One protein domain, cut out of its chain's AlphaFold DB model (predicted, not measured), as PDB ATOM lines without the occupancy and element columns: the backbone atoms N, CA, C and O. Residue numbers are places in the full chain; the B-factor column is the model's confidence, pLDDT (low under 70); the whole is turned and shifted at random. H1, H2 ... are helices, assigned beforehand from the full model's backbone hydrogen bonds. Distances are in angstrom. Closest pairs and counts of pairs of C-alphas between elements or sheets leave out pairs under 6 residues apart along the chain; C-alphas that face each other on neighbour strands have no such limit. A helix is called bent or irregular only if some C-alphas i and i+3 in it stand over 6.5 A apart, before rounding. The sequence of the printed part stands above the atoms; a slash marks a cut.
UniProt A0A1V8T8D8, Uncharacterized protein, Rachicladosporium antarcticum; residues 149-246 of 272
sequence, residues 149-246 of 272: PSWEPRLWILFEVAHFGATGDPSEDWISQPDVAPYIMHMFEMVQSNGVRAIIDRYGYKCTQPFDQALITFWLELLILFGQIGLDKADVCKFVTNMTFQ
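Overview. This is residues 149 to 246 of the 272 residues of an uncharacterized protein of Rachicladosporium antarcticum (UniProt A0A1V8T8D8). H1 and H4 run side by side the same way, with the bent helix H3 packed on one side of the pair: its arm H3a crosses both, and H3b crosses H4. H5 makes a corner with the end of H1, and residues 241 to 246 stick out; little H2 lies out on a loop. The printed part has 98 residues with five named helices, H1 to H5 in chain order, and no named strand: all helix. It is compact, with a radius of gyration of the C-alphas of 13.1 A, spanning 34 by 33 by 25 A.

Arrangement. Start at H3, residues 181 to 203, assigned as one helix by its hydrogen bonds but bent: C-alphas 193 and 196 are 9.6 A apart. Its arms, H3a to residue 193 and H3b from 196, stand at a steep tilt of 51 degrees. H4, residues 210 to 228, touches H3a, closest C-alphas Val 191 and Ile 224, 6.0 A, and H3b, Val 196 and Glu 221, 5.8 A. H1, residues 155 to 167, touches H4 at a shallow tilt of 30 degrees, closest C-alphas Phe 159 and Leu 220, 6.2 A. H5, residues 233 to 245, touches H1 at C-alphas Thr 167 and Cys 237, 5.5 A, the closest. H2, residues 172 to 175, is close to H3a but not clearly touching. H1, H3a, H3b, H4 and H5 have every O i to N i+4 pair within hydrogen-bond range; H2 is too short for one.

Along the chain. Find C-alpha 155 at (-22.870, -20.633, -31.963), where H1 begins its 18.1 A. H2 measures 5.2 A, H3a 18.2 A, H3b 10.9 A and H4 26.9 A. H5, 18.0 A, ends at (-28.220, 1.867, -32.762).

Size, cuts and confidence. The C-alphas farthest apart, Ser 150 and Gln 246, are 36.9 A apart. The printed part has no cut, no link is long, and no printed residue is under 70 in pLDDT.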
ATOM      1  N   PRO A 149     -34.860 -29.278 -28.856       83.25
ATOM      2  CA  PRO A 149     -35.214 -30.673 -28.552       83.25
ATOM      3  C   PRO A 149     -34.037 -31.604 -28.218       83.25
ATOM      4  O   PRO A 149     -34.192 -32.542 -27.438       83.25
ATOM      5  N   SER A 150     -32.864 -31.355 -28.800       87.00
ATOM      6  CA  SER A 150     -31.621 -32.068 -28.504       87.00
ATOM      7  C   SER A 150     -30.449 -31.108 -28.583       87.00
ATOM      8  O   SER A 150     -30.279 -30.471 -29.615       87.00
ATOM      9  N   TRP A 151     -29.628 -31.024 -27.537       93.12
ATOM     10  CA  TRP A 151     -28.493 -30.103 -27.522       93.12
ATOM     11  C   TRP A 151     -27.595 -30.249 -28.763       93.12
ATOM     12  O   TRP A 151     -27.204 -31.353 -29.140       93.12
ATOM     13  N   GLU A 152     -27.233 -29.111 -29.356       94.25
ATOM     14  CA  GLU A 152     -26.275 -29.004 -30.452       94.25
ATOM     15  C   GLU A 152     -25.378 -27.780 -30.225       94.25
ATOM     16  O   GLU A 152     -25.867 -26.730 -29.807       94.25
ATOM     17  N   PRO A 153     -24.080 -27.842 -30.557       95.44
ATOM     18  CA  PRO A 153     -23.176 -26.716 -30.368       95.44
ATOM     19  C   PRO A 153     -23.343 -25.685 -31.500       95.44
ATOM     20  O   PRO A 153     -22.497 -25.527 -32.384       95.44
ATOM     21  N   ARG A 154     -24.472 -24.971 -31.513       95.00
ATOM     22  CA  ARG A 154     -24.742 -23.890 -32.473       95.00
ATOM     23  C   ARG A 154     -24.370 -22.548 -31.877       95.00
ATOM     24  O   ARG A 154     -24.904 -22.154 -30.842       95.00
ATOM     25  N   LEU A 155     -23.446 -21.849 -32.528       95.81
ATOM     26  CA  LEU A 155     -22.870 -20.633 -31.963       95.81
ATOM     27  C   LEU A 155     -23.888 -19.479 -31.893       95.81
ATOM     28  O   LEU A 155     -23.904 -18.759 -30.900       95.81
ATOM     29  N   TRP A 156     -24.796 -19.370 -32.872       95.06
ATOM     30  CA  TRP A 156     -25.939 -18.444 -32.813       95.06
ATOM     31  C   TRP A 156     -26.806 -18.661 -31.566       95.06
ATOM     32  O   TRP A 156     -27.099 -17.702 -30.861       95.06
ATOM     33  N   ILE A 157     -27.121 -19.916 -31.226       96.12
ATOM     34  CA  ILE A 157     -27.945 -20.238 -30.052       96.12
ATOM     35  C   ILE A 157     -27.225 -19.892 -28.750       96.12
ATOM     36  O   ILE A 157     -27.823 -19.314 -27.846       96.12
ATOM     37  N   LEU A 158     -25.925 -20.197 -28.657       97.50
ATOM     38  CA  LEU A 158     -25.122 -19.805 -27.498       97.50
ATOM     39  C   LEU A 158     -25.139 -18.290 -27.289       97.50
ATOM     40  O   LEU A 158     -25.281 -17.828 -26.161       97.50
ATOM     41  N   PHE A 159     -25.027 -17.523 -28.371       96.94
ATOM     42  CA  PHE A 159     -25.119 -16.071 -28.321       96.94
ATOM     43  C   PHE A 159     -26.498 -15.565 -27.924       96.94
ATOM     44  O   PHE A 159     -26.581 -14.700 -27.060       96.94
ATOM     45  N   GLU A 160     -27.570 -16.106 -28.494       97.44
ATOM     46  CA  GLU A 160     -28.936 -15.704 -28.155       97.44
ATOM     47  C   GLU A 160     -29.247 -15.954 -26.674       97.44
ATOM     48  O   GLU A 160     -29.751 -15.064 -25.988       97.44
ATOM     49  N   VAL A 161     -28.864 -17.129 -26.160       97.31
ATOM     50  CA  VAL A 161     -28.979 -17.486 -24.737       97.31
ATOM     51  C   VAL A 161     -28.128 -16.560 -23.868       97.31
ATOM     52  O   VAL A 161     -28.625 -16.047 -22.865       97.31
ATOM     53  N   ALA A 162     -26.872 -16.306 -24.247       96.75
ATOM     54  CA  ALA A 162     -25.980 -15.438 -23.482       96.75
ATOM     55  C   ALA A 162     -26.466 -13.993 -23.438       96.75
ATOM     56  O   ALA A 162     -26.459 -13.358 -22.383       96.75
ATOM     57  N   HIS A 163     -26.939 -13.489 -24.572       96.62
ATOM     58  CA  HIS A 163     -27.481 -12.153 -24.679       96.62
ATOM     59  C   HIS A 163     -28.759 -12.017 -23.851       96.62
ATOM     60  O   HIS A 163     -28.873 -11.078 -23.063       96.62
ATOM     61  N   PHE A 164     -29.707 -12.953 -23.963       96.50
ATOM     62  CA  PHE A 164     -30.912 -12.919 -23.135       96.50
ATOM     63  C   PHE A 164     -30.583 -13.041 -21.643       96.50
ATOM     64  O   PHE A 164     -31.140 -12.299 -20.839       96.50
ATOM     65  N   GLY A 165     -29.628 -13.895 -21.270       94.69
ATOM     66  CA  GLY A 165     -29.162 -14.014 -19.889       94.69
ATOM     67  C   GLY A 165     -28.584 -12.710 -19.326       94.69
ATOM     68  O   GLY A 165     -28.816 -12.390 -18.163       94.69
ATOM     69  N   ALA A 166     -27.871 -11.939 -20.153       94.06
ATOM     70  CA  ALA A 166     -27.224 -10.693 -19.744       94.06
ATOM     71  C   ALA A 166     -28.157  -9.467 -19.752       94.06
ATOM     72  O   ALA A 166     -28.005  -8.579 -18.916       94.06
ATOM     73  N   THR A 167     -29.105  -9.391 -20.694       93.88
ATOM     74  CA  THR A 167     -29.950  -8.195 -20.898       93.88
ATOM     75  C   THR A 167     -31.425  -8.392 -20.559       93.88
ATOM     76  O   THR A 167     -32.179  -7.428 -20.424       93.88
ATOM     77  N   GLY A 168     -31.869  -9.643 -20.500       90.50
ATOM     78  CA  GLY A 168     -33.255 -10.019 -20.281       90.50
ATOM     79  C   GLY A 168     -33.624 -10.165 -18.808       90.50
ATOM     80  O   GLY A 168     -32.969  -9.647 -17.904       90.50
ATOM     81  N   ASP A 169     -34.715 -10.892 -18.587       89.31
ATOM     82  CA  ASP A 169     -35.223 -11.254 -17.265       89.31
ATOM     83  C   ASP A 169     -35.427 -12.782 -17.208       89.31
ATOM     84  O   ASP A 169     -36.569 -13.245 -17.173       89.31
ATOM     85  N   PRO A 170     -34.351 -13.591 -17.290       91.31
ATOM     86  CA  PRO A 170     -34.477 -15.045 -17.259       91.31
ATOM     87  C   PRO A 170     -35.029 -15.506 -15.901       91.31
ATOM     88  O   PRO A 170     -34.530 -15.105 -14.849       91.31
ATOM     89  N   SER A 171     -36.053 -16.362 -15.915       91.25
ATOM     90  CA  SER A 171     -36.554 -17.000 -14.693       91.25
ATOM     91  C   SER A 171     -35.655 -18.166 -14.270       91.25
ATOM     92  O   SER A 171     -34.979 -18.772 -15.103       91.25
ATOM     93  N   GLU A 172     -35.684 -18.531 -12.984       90.50
ATOM     94  CA  GLU A 172     -34.992 -19.733 -12.482       90.50
ATOM     95  C   GLU A 172     -35.436 -20.997 -13.232       90.50
ATOM     96  O   GLU A 172     -34.608 -21.840 -13.586       90.50
ATOM     97  N   ASP A 173     -36.732 -21.079 -13.550       90.06
ATOM     98  CA  ASP A 173     -37.301 -22.156 -14.356       90.06
ATOM     99  C   ASP A 173     -36.673 -22.206 -15.748       90.06
ATOM    100  O   ASP A 173     -36.312 -23.289 -16.195       90.06
ATOM    101  N   TRP A 174     -36.515 -21.058 -16.426       92.50
ATOM    102  CA  TRP A 174     -35.911 -20.984 -17.762       92.50
ATOM    103  C   TRP A 174     -34.442 -21.420 -17.746       92.50
ATOM    104  O   TRP A 174     -34.031 -22.229 -18.574       92.50
ATOM    105  N   ILE A 175     -33.674 -20.951 -16.760       91.31
ATOM    106  CA  ILE A 175     -32.260 -21.319 -16.580       91.31
ATOM    107  C   ILE A 175     -32.103 -22.832 -16.362       91.31
ATOM    108  O   ILE A 175     -31.122 -23.432 -16.801       91.31
ATOM    109  N   SER A 176     -33.083 -23.447 -15.698       89.25
ATOM    110  CA  SER A 176     -33.079 -24.869 -15.352       89.25
ATOM    111  C   SER A 176     -33.668 -25.771 -16.444       89.25
ATOM    112  O   SER A 176     -33.690 -26.992 -16.267       89.25
ATOM    113  N   GLN A 177     -34.154 -25.217 -17.564       91.31
ATOM    114  CA  GLN A 177     -34.704 -26.037 -18.644       91.31
ATOM    115  C   GLN A 177     -33.600 -26.924 -19.240       91.31
ATOM    116  O   GLN A 177     -32.523 -26.416 -19.560       91.31
ATOM    117  N   PRO A 178     -33.835 -28.241 -19.421       92.00
ATOM    118  CA  PRO A 178     -32.803 -29.167 -19.894       92.00
ATOM    119  C   PRO A 178     -32.178 -28.793 -21.241       92.00
ATOM    120  O   PRO A 178     -31.045 -29.177 -21.523       92.00
ATOM    121  N   ASP A 179     -32.917 -28.071 -22.076       91.38
ATOM    122  CA  ASP A 179     -32.498 -27.660 -23.405       91.38
ATOM    123  C   ASP A 179     -31.640 -26.378 -23.389       91.38
ATOM    124  O   ASP A 179     -30.748 -26.223 -24.225       91.38
ATOM    125  N   VAL A 180     -31.834 -25.506 -22.396       94.38
ATOM    126  CA  VAL A 180     -31.068 -24.264 -22.174       94.38
ATOM    127  C   VAL A 180     -29.842 -24.490 -21.279       94.38
ATOM    128  O   VAL A 180     -28.778 -23.913 -21.524       94.38
ATOM    129  N   ALA A 181     -29.961 -25.348 -20.265       94.69
ATOM    130  CA  ALA A 181     -28.967 -25.534 -19.208       94.69
ATOM    131  C   ALA A 181     -27.522 -25.781 -19.701       94.69
ATOM    132  O   ALA A 181     -26.607 -25.182 -19.129       94.69
ATOM    133  N   PRO A 182     -27.260 -26.574 -20.764       96.56
ATOM    134  CA  PRO A 182     -25.894 -26.755 -21.259       96.56
ATOM    135  C   PRO A 182     -25.245 -25.451 -21.742       96.56
ATOM    136  O   PRO A 182     -24.066 -25.219 -21.489       96.56
ATOM    137  N   TYR A 183     -26.002 -24.568 -22.398       97.31
ATOM    138  CA  TYR A 183     -25.483 -23.276 -22.858       97.31
ATOM    139  C   TYR A 183     -25.131 -22.370 -21.678       97.31
ATOM    140  O   TYR A 183     -24.065 -21.759 -21.673       97.31
ATOM    141  N   ILE A 184     -25.985 -22.343 -20.652       95.94
ATOM    142  CA  ILE A 184     -25.737 -21.590 -19.419       95.94
ATOM    143  C   ILE A 184     -24.491 -22.116 -18.697       95.94
ATOM    144  O   ILE A 184     -23.640 -21.335 -18.276       95.94
ATOM    145  N   MET A 185     -24.338 -23.438 -18.598       95.81
ATOM    146  CA  MET A 185     -23.143 -24.064 -18.027       95.81
ATOM    147  C   MET A 185     -21.879 -23.637 -18.781       95.81
ATOM    148  O   MET A 185     -20.904 -23.212 -18.161       95.81
ATOM    149  N   HIS A 186     -21.905 -23.677 -20.114       96.94
ATOM    150  CA  HIS A 186     -20.768 -23.250 -20.926       96.94
ATOM    151  C   HIS A 186     -20.457 -21.758 -20.747       96.94
ATOM    152  O   HIS A 186     -19.285 -21.396 -20.690       96.94
ATOM    153  N   MET A 187     -21.464 -20.893 -20.580       95.44
ATOM    154  CA  MET A 187     -21.237 -19.485 -20.231       95.44
ATOM    155  C   MET A 187     -20.540 -19.333 -18.874       95.44
ATOM    156  O   MET A 187     -19.598 -18.550 -18.759       95.44
ATOM    157  N   PHE A 188     -20.948 -20.092 -17.853       93.56
ATOM    158  CA  PHE A 188     -20.251 -20.081 -16.565       93.56
ATOM    159  C   PHE A 188     -18.791 -20.533 -16.706       93.56
ATOM    160  O   PHE A 188     -17.903 -19.904 -16.134       93.56
ATOM    161  N   GLU A 189     -18.509 -21.552 -17.521       95.44
ATOM    162  CA  GLU A 189     -17.130 -21.967 -17.811       95.44
ATOM    163  C   GLU A 189     -16.313 -20.887 -18.544       95.44
ATOM    164  O   GLU A 189     -15.110 -20.742 -18.287       95.44
ATOM    165  N   MET A 190     -16.946 -20.119 -19.443       95.50
ATOM    166  CA  MET A 190     -16.310 -18.978 -20.115       95.50
ATOM    167  C   MET A 190     -15.893 -17.910 -19.103       95.50
ATOM    168  O   MET A 190     -14.765 -17.423 -19.180       95.50
ATOM    169  N   VAL A 191     -16.770 -17.590 -18.142       90.50
ATOM    170  CA  VAL A 191     -16.495 -16.623 -17.066       90.50
ATOM    171  C   VAL A 191     -15.378 -17.122 -16.148       90.50
ATOM    172  O   VAL A 191     -14.503 -16.340 -15.779       90.50
ATOM    173  N   GLN A 192     -15.404 -18.404 -15.769       87.31
ATOM    174  CA  GLN A 192     -14.577 -18.929 -14.681       87.31
ATOM    175  C   GLN A 192     -13.148 -19.310 -15.069       87.31
ATOM    176  O   GLN A 192     -12.278 -19.259 -14.199       87.31
ATOM    177  N   SER A 193     -12.882 -19.818 -16.281       70.12
ATOM    178  CA  SER A 193     -11.627 -20.582 -16.450       70.12
ATOM    179  C   SER A 193     -10.982 -20.598 -17.829       70.12
ATOM    180  O   SER A 193      -9.773 -20.792 -17.895       70.12
ATOM    181  N   ASN A 194     -11.732 -20.453 -18.926       73.25
ATOM    182  CA  ASN A 194     -11.187 -20.791 -20.251       73.25
ATOM    183  C   ASN A 194     -11.340 -19.684 -21.306       73.25
ATOM    184  O   ASN A 194     -10.711 -19.758 -22.358       73.25
ATOM    185  N   GLY A 195     -12.139 -18.647 -21.035       90.38
ATOM    186  CA  GLY A 195     -12.473 -17.634 -22.033       90.38
ATOM    187  C   GLY A 195     -13.361 -18.184 -23.155       90.38
ATOM    188  O   GLY A 195     -13.572 -19.390 -23.295       90.38
ATOM    189  N   VAL A 196     -13.913 -17.282 -23.962       96.12
ATOM    190  CA  VAL A 196     -14.946 -17.617 -24.955       96.12
ATOM    191  C   VAL A 196     -14.447 -18.601 -26.010       96.12
ATOM    192  O   VAL A 196     -15.067 -19.642 -26.221       96.12
ATOM    193  N   ARG A 197     -13.302 -18.320 -26.639       96.06
ATOM    194  CA  ARG A 197     -12.786 -19.131 -27.754       96.06
ATOM    195  C   ARG A 197     -12.473 -20.568 -27.357       96.06
ATOM    196  O   ARG A 197     -12.846 -21.485 -28.072       96.06
ATOM    197  N   ALA A 198     -11.870 -20.781 -26.189       96.00
ATOM    198  CA  ALA A 198     -11.544 -22.131 -25.746       96.00
ATOM    199  C   ALA A 198     -12.799 -22.980 -25.492       96.00
ATOM    200  O   ALA A 198     -12.774 -24.183 -25.733       96.00
ATOM    201  N   ILE A 199     -13.894 -22.372 -25.020       97.19
ATOM    202  CA  ILE A 199     -15.184 -23.058 -24.850       97.19
ATOM    203  C   ILE A 199     -15.850 -23.308 -26.206       97.19
ATOM    204  O   ILE A 199     -16.371 -24.402 -26.424       97.19
ATOM    205  N   ILE A 200     -15.771 -22.350 -27.137       96.88
ATOM    206  CA  ILE A 200     -16.222 -22.544 -28.523       96.88
ATOM    207  C   ILE A 200     -15.525 -23.762 -29.141       96.88
ATOM    208  O   ILE A 200     -16.204 -24.670 -29.621       96.88
ATOM    209  N   ASP A 201     -14.197 -23.830 -29.048       95.69
ATOM    210  CA  ASP A 201     -13.400 -24.915 -29.621       95.69
ATOM    211  C   ASP A 201     -13.641 -26.252 -28.906       95.69
ATOM    212  O   ASP A 201     -13.852 -27.277 -29.555       95.69
ATOM    213  N   ARG A 202     -13.659 -26.253 -27.564       96.44
ATOM    214  CA  ARG A 202     -13.843 -27.463 -26.742       96.44
ATOM    215  C   ARG A 202     -15.164 -28.164 -27.031       96.44
ATOM    216  O   ARG A 202     -15.188 -29.389 -27.127       96.44
ATOM    217  N   TYR A 203     -16.250 -27.401 -27.133       96.75
ATOM    218  CA  TYR A 203     -17.593 -27.947 -27.331       96.75
ATOM    219  C   TYR A 203     -18.017 -27.985 -28.804       96.75
ATOM    220  O   TYR A 203     -19.107 -28.460 -29.113       96.75
ATOM    221  N   GLY A 204     -17.153 -27.538 -29.722       96.62
ATOM    222  CA  GLY A 204     -17.386 -27.611 -31.163       96.62
ATOM    223  C   GLY A 204     -18.464 -26.650 -31.663       96.62
ATOM    224  O   GLY A 204     -19.198 -26.991 -32.596       96.62
ATOM    225  N   TYR A 205     -18.584 -25.473 -31.040       96.81
ATOM    226  CA  TYR A 205     -19.533 -24.446 -31.458       96.81
ATOM    227  C   TYR A 205     -19.204 -23.919 -32.853       96.81
ATOM    228  O   TYR A 205     -18.069 -23.542 -33.135       96.81
ATOM    229  N   LYS A 206     -20.210 -23.872 -33.732       93.50
ATOM    230  CA  LYS A 206     -20.017 -23.484 -35.137       93.50
ATOM    231  C   LYS A 206     -21.141 -22.615 -35.693       93.50
ATOM    232  O   LYS A 206     -22.293 -22.717 -35.261       93.50
ATOM    233  N   CYS A 207     -20.789 -21.823 -36.704       90.62
ATOM    234  CA  CYS A 207     -21.718 -21.202 -37.647       90.62
ATOM    235  C   CYS A 207     -21.509 -21.769 -39.050       90.62
ATOM    236  O   CYS A 207     -20.437 -22.267 -39.384       90.62
ATOM    237  N   THR A 208     -22.533 -21.649 -39.893       85.00
ATOM    238  CA  THR A 208     -22.426 -21.991 -41.317       85.00
ATOM    239  C   THR A 208     -21.500 -21.022 -42.058       85.00
ATOM    240  O   THR A 208     -20.786 -21.436 -42.967       85.00
ATOM    241  N   GLN A 209     -21.506 -19.738 -41.677       82.56
ATOM    242  CA  GLN A 209     -20.690 -18.695 -42.297       82.56
ATOM    243  C   GLN A 209     -19.537 -18.273 -41.367       82.56
ATOM    244  O   GLN A 209     -19.789 -17.959 -40.202       82.56
ATOM    245  N   PRO A 210     -18.284 -18.198 -41.862       83.31
ATOM    246  CA  PRO A 210     -17.144 -17.739 -41.060       83.31
ATOM    247  C   PRO A 210     -17.294 -16.310 -40.522       83.31
ATOM    248  O   PRO A 210     -16.839 -16.013 -39.420       83.31
ATOM    249  N   PHE A 211     -17.948 -15.427 -41.285       82.62
ATOM    250  CA  PHE A 211     -18.211 -14.051 -40.857       82.62
ATOM    251  C   PHE A 211     -19.095 -14.005 -39.602       82.62
ATOM    252  O   PHE A 211     -18.742 -13.337 -38.632       82.62
ATOM    253  N   ASP A 212     -20.186 -14.782 -39.586       86.38
ATOM    254  CA  ASP A 212     -21.067 -14.902 -38.420       86.38
ATOM    255  C   ASP A 212     -20.288 -15.396 -37.201       86.38
ATOM    256  O   ASP A 212     -20.450 -14.871 -36.106       86.38
ATOM    257  N   GLN A 213     -19.395 -16.373 -37.386       90.06
ATOM    258  CA  GLN A 213     -18.586 -16.895 -36.289       90.06
ATOM    259  C   GLN A 213     -17.714 -15.812 -35.645       90.06
ATOM    260  O   GLN A 213     -17.681 -15.720 -34.417       90.06
ATOM    261  N   ALA A 214     -17.044 -14.974 -36.440       88.81
ATOM    262  CA  ALA A 214     -16.235 -13.875 -35.916       88.81
ATOM    263  C   ALA A 214     -17.095 -12.832 -35.180       88.81
ATOM    264  O   ALA A 214     -16.771 -12.457 -34.051       88.81
ATOM    265  N   LEU A 215     -18.213 -12.416 -35.786       86.94
ATOM    266  CA  LEU A 215     -19.140 -11.444 -35.203       86.94
ATOM    267  C   LEU A 215     -19.706 -11.932 -33.864       86.94
ATOM    268  O   LEU A 215     -19.708 -11.199 -32.877       86.94
ATOM    269  N   ILE A 216     -20.174 -13.176 -33.819       92.31
ATOM    270  CA  ILE A 216     -20.783 -13.747 -32.619       92.31
ATOM    271  C   ILE A 216     -19.743 -13.975 -31.524       92.31
ATOM    272  O   ILE A 216     -20.019 -13.718 -30.354       92.31
ATOM    273  N   THR A 217     -18.540 -14.425 -31.890       94.12
ATOM    274  CA  THR A 217     -17.445 -14.595 -30.926       94.12
ATOM    275  C   THR A 217     -17.118 -13.266 -30.251       94.12
ATOM    276  O   THR A 217     -17.017 -13.230 -29.029       94.12
ATOM    277  N   PHE A 218     -17.040 -12.171 -31.015       90.75
ATOM    278  CA  PHE A 218     -16.841 -10.828 -30.465       90.75
ATOM    279  C   PHE A 218     -17.942 -10.444 -29.464       90.75
ATOM    280  O   PHE A 218     -17.649  -9.995 -28.356       90.75
ATOM    281  N   TRP A 219     -19.212 -10.656 -29.820       92.06
ATOM    282  CA  TRP A 219     -20.326 -10.361 -28.917       92.06
ATOM    283  C   TRP A 219     -20.286 -11.190 -27.633       92.06
ATOM    284  O   TRP A 219     -20.524 -10.657 -26.551       92.06
ATOM    285  N   LEU A 220     -19.966 -12.481 -27.734       95.69
ATOM    286  CA  LEU A 220     -19.808 -13.348 -26.570       95.69
ATOM    287  C   LEU A 220     -18.649 -12.886 -25.682       95.69
ATOM    288  O   LEU A 220     -18.824 -12.793 -24.472       95.69
ATOM    289  N   GLU A 221     -17.487 -12.563 -26.260       94.44
ATOM    290  CA  GLU A 221     -16.326 -12.043 -25.516       94.44
ATOM    291  C   GLU A 221     -16.704 -10.798 -24.711       94.44
ATOM    292  O   GLU A 221     -16.382 -10.700 -23.526       94.44
ATOM    293  N   LEU A 222     -17.463  -9.895 -25.328       91.50
ATOM    294  CA  LEU A 222     -17.936  -8.683 -24.684       91.50
ATOM    295  C   LEU A 222     -18.939  -8.961 -23.547       91.50
ATOM    296  O   LEU A 222     -18.777  -8.432 -22.448       91.50
ATOM    297  N   LEU A 223     -19.956  -9.798 -23.781       93.50
ATOM    298  CA  LEU A 223     -20.966 -10.130 -22.767       93.50
ATOM    299  C   LEU A 223     -20.348 -10.847 -21.557       93.50
ATOM    300  O   LEU A 223     -20.704 -10.561 -20.413       93.50
ATOM    301  N   ILE A 224     -19.388 -11.744 -21.795       93.94
ATOM    302  CA  ILE A 224     -18.654 -12.436 -20.729       93.94
ATOM    303  C   ILE A 224     -17.770 -11.458 -19.950       93.94
ATOM    304  O   ILE A 224     -17.757 -11.509 -18.719       93.94
ATOM    305  N   LEU A 225     -17.091 -10.530 -20.633       90.81
ATOM    306  CA  LEU A 225     -16.304  -9.483 -19.981       90.81
ATOM    307  C   LEU A 225     -17.177  -8.612 -19.065       90.81
ATOM    308  O   LEU A 225     -16.778  -8.328 -17.937       90.81
ATOM    309  N   PHE A 226     -18.381  -8.238 -19.503       89.00
ATOM    310  CA  PHE A 226     -19.326  -7.484 -18.673       89.00
ATOM    311  C   PHE A 226     -19.711  -8.224 -17.394       89.00
ATOM    312  O   PHE A 226     -19.735  -7.619 -16.323       89.00
ATOM    313  N   GLY A 227     -19.943  -9.534 -17.487       88.06
ATOM    314  CA  GLY A 227     -20.173 -10.369 -16.309       88.06
ATOM    315  C   GLY A 227     -18.960 -10.417 -15.372       88.06
ATOM    316  O   GLY A 227     -19.114 -10.300 -14.159       88.06
ATOM    317  N   GLN A 228     -17.748 -10.537 -15.918       87.75
ATOM    318  CA  GLN A 228     -16.505 -10.621 -15.137       87.75
ATOM    319  C   GLN A 228     -16.170  -9.331 -14.383       87.75
ATOM    320  O   GLN A 228     -15.690  -9.391 -13.253       87.75
ATOM    321  N   ILE A 229     -16.418  -8.170 -14.994       86.69
ATOM    322  CA  ILE A 229     -16.169  -6.861 -14.370       86.69
ATOM    323  C   ILE A 229     -17.336  -6.392 -13.487       86.69
ATOM    324  O   ILE A 229     -17.257  -5.315 -12.903       86.69
ATOM    325  N   GLY A 230     -18.401  -7.193 -13.375       86.31
ATOM    326  CA  GLY A 230     -19.531  -6.930 -12.487       86.31
ATOM    327  C   GLY A 230     -20.435  -5.788 -12.943       86.31
ATOM    328  O   GLY A 230     -21.005  -5.105 -12.094       86.31
ATOM    329  N   LEU A 231     -20.565  -5.559 -14.255       87.25
ATOM    330  CA  LEU A 231     -21.525  -4.579 -14.761       87.25
ATOM    331  C   LEU A 231     -22.955  -4.993 -14.420       87.25
ATOM    332  O   LEU A 231     -23.347  -6.146 -14.618       87.25
ATOM    333  N   ASP A 232     -23.753  -4.032 -13.957       89.38
ATOM    334  CA  ASP A 232     -25.171  -4.280 -13.748       89.38
ATOM    335  C   ASP A 232     -25.921  -4.405 -15.087       89.38
ATOM    336  O   ASP A 232     -25.488  -3.935 -16.144       89.38
ATOM    337  N   LYS A 233     -27.092  -5.045 -15.046       90.88
ATOM    338  CA  LYS A 233     -27.920  -5.265 -16.238       90.88
ATOM    339  C   LYS A 233     -28.298  -3.963 -16.950       90.88
ATOM    340  O   LYS A 233     -28.389  -3.942 -18.174       90.88
ATOM    341  N   ALA A 234     -28.570  -2.885 -16.213       89.81
ATOM    342  CA  ALA A 234     -28.993  -1.629 -16.821       89.81
ATOM    343  C   ALA A 234     -27.858  -1.010 -17.647       89.81
ATOM    344  O   ALA A 234     -28.109  -0.472 -18.728       89.81
ATOM    345  N   ASP A 235     -26.625  -1.125 -17.167       88.31
ATOM    346  CA  ASP A 235     -25.414  -0.701 -17.855       88.31
ATOM    347  C   ASP A 235     -25.152  -1.549 -19.104       88.31
ATOM    348  O   ASP A 235     -24.953  -0.993 -20.188       88.31
ATOM    349  N   VAL A 236     -25.265  -2.880 -18.994       90.38
ATOM    350  CA  VAL A 236     -25.152  -3.791 -20.147       90.38
ATOM    351  C   VAL A 236     -26.197  -3.459 -21.215       90.38
ATOM    352  O   VAL A 236     -25.847  -3.286 -22.382       90.38
ATOM    353  N   CYS A 237     -27.468  -3.284 -20.836       90.31
ATOM    354  CA  CYS A 237     -28.535  -2.925 -21.773       90.31
ATOM    355  C   CYS A 237     -28.267  -1.593 -22.483       90.31
ATOM    356  O   CYS A 237     -28.465  -1.480 -23.693       90.31
ATOM    357  N   LYS A 238     -27.800  -0.562 -21.765       86.75
ATOM    358  CA  LYS A 238     -27.434   0.723 -22.389       86.75
ATOM    359  C   LYS A 238     -26.289   0.547 -23.378       86.75
ATOM    360  O   LYS A 238     -26.331   1.126 -24.461       86.75
ATOM    361  N   PHE A 239     -25.290  -0.259 -23.027       85.94
ATOM    362  CA  PHE A 239     -24.145  -0.518 -23.889       85.94
ATOM    363  C   PHE A 239     -24.555  -1.224 -25.184       85.94
ATOM    364  O   PHE A 239     -24.252  -0.745 -26.276       85.94
ATOM    365  N   VAL A 240     -25.302  -2.323 -25.062       87.00
ATOM    366  CA  VAL A 240     -25.853  -3.076 -26.195       87.00
ATOM    367  C   VAL A 240     -26.707  -2.172 -27.081       87.00
ATOM    368  O   VAL A 240     -26.541  -2.167 -28.302       87.00
ATOM    369  N   THR A 241     -27.576  -1.359 -26.474       85.81
ATOM    370  CA  THR A 241     -28.409  -0.373 -27.179       85.81
ATOM    371  C   THR A 241     -27.532   0.589 -27.983       85.81
ATOM    372  O   THR A 241     -27.711   0.720 -29.192       85.81
ATOM    373  N   ASN A 242     -26.536   1.216 -27.355       82.19
ATOM    374  CA  ASN A 242     -25.660   2.168 -28.034       82.19
ATOM    375  C   ASN A 242     -24.895   1.518 -29.190       82.19
ATOM    376  O   ASN A 242     -24.895   2.064 -30.288       82.19
ATOM    377  N   MET A 243     -24.320   0.331 -28.999       80.88
ATOM    378  CA  MET A 243     -23.620  -0.358 -30.086       80.88
ATOM    379  C   MET A 243     -24.545  -0.768 -31.235       80.88
ATOM    380  O   MET A 243     -24.139  -0.725 -32.394       80.88
ATOM    381  N   THR A 244     -25.786  -1.150 -30.925       81.06
ATOM    382  CA  THR A 244     -26.752  -1.590 -31.939       81.06
ATOM    383  C   THR A 244     -27.287  -0.418 -32.761       81.06
ATOM    384  O   THR A 244     -27.416  -0.522 -33.981       81.06
ATOM    385  N   PHE A 245     -27.592   0.710 -32.113       77.44
ATOM    386  CA  PHE A 245     -28.220   1.867 -32.762       77.44
ATOM    387  C   PHE A 245     -27.225   2.957 -33.196       77.44
ATOM    388  O   PHE A 245     -27.592   3.823 -33.990       77.44
ATOM    389  N   GLN A 246     -25.975   2.926 -32.723       72.81
ATOM    390  CA  GLN A 246     -24.915   3.885 -33.071       72.81
ATOM    391  C   GLN A 246     -23.616   3.186 -33.519       72.81
ATOM    392  O   GLN A 246     -22.551   3.456 -32.969       72.81
TER     393      GLN A 246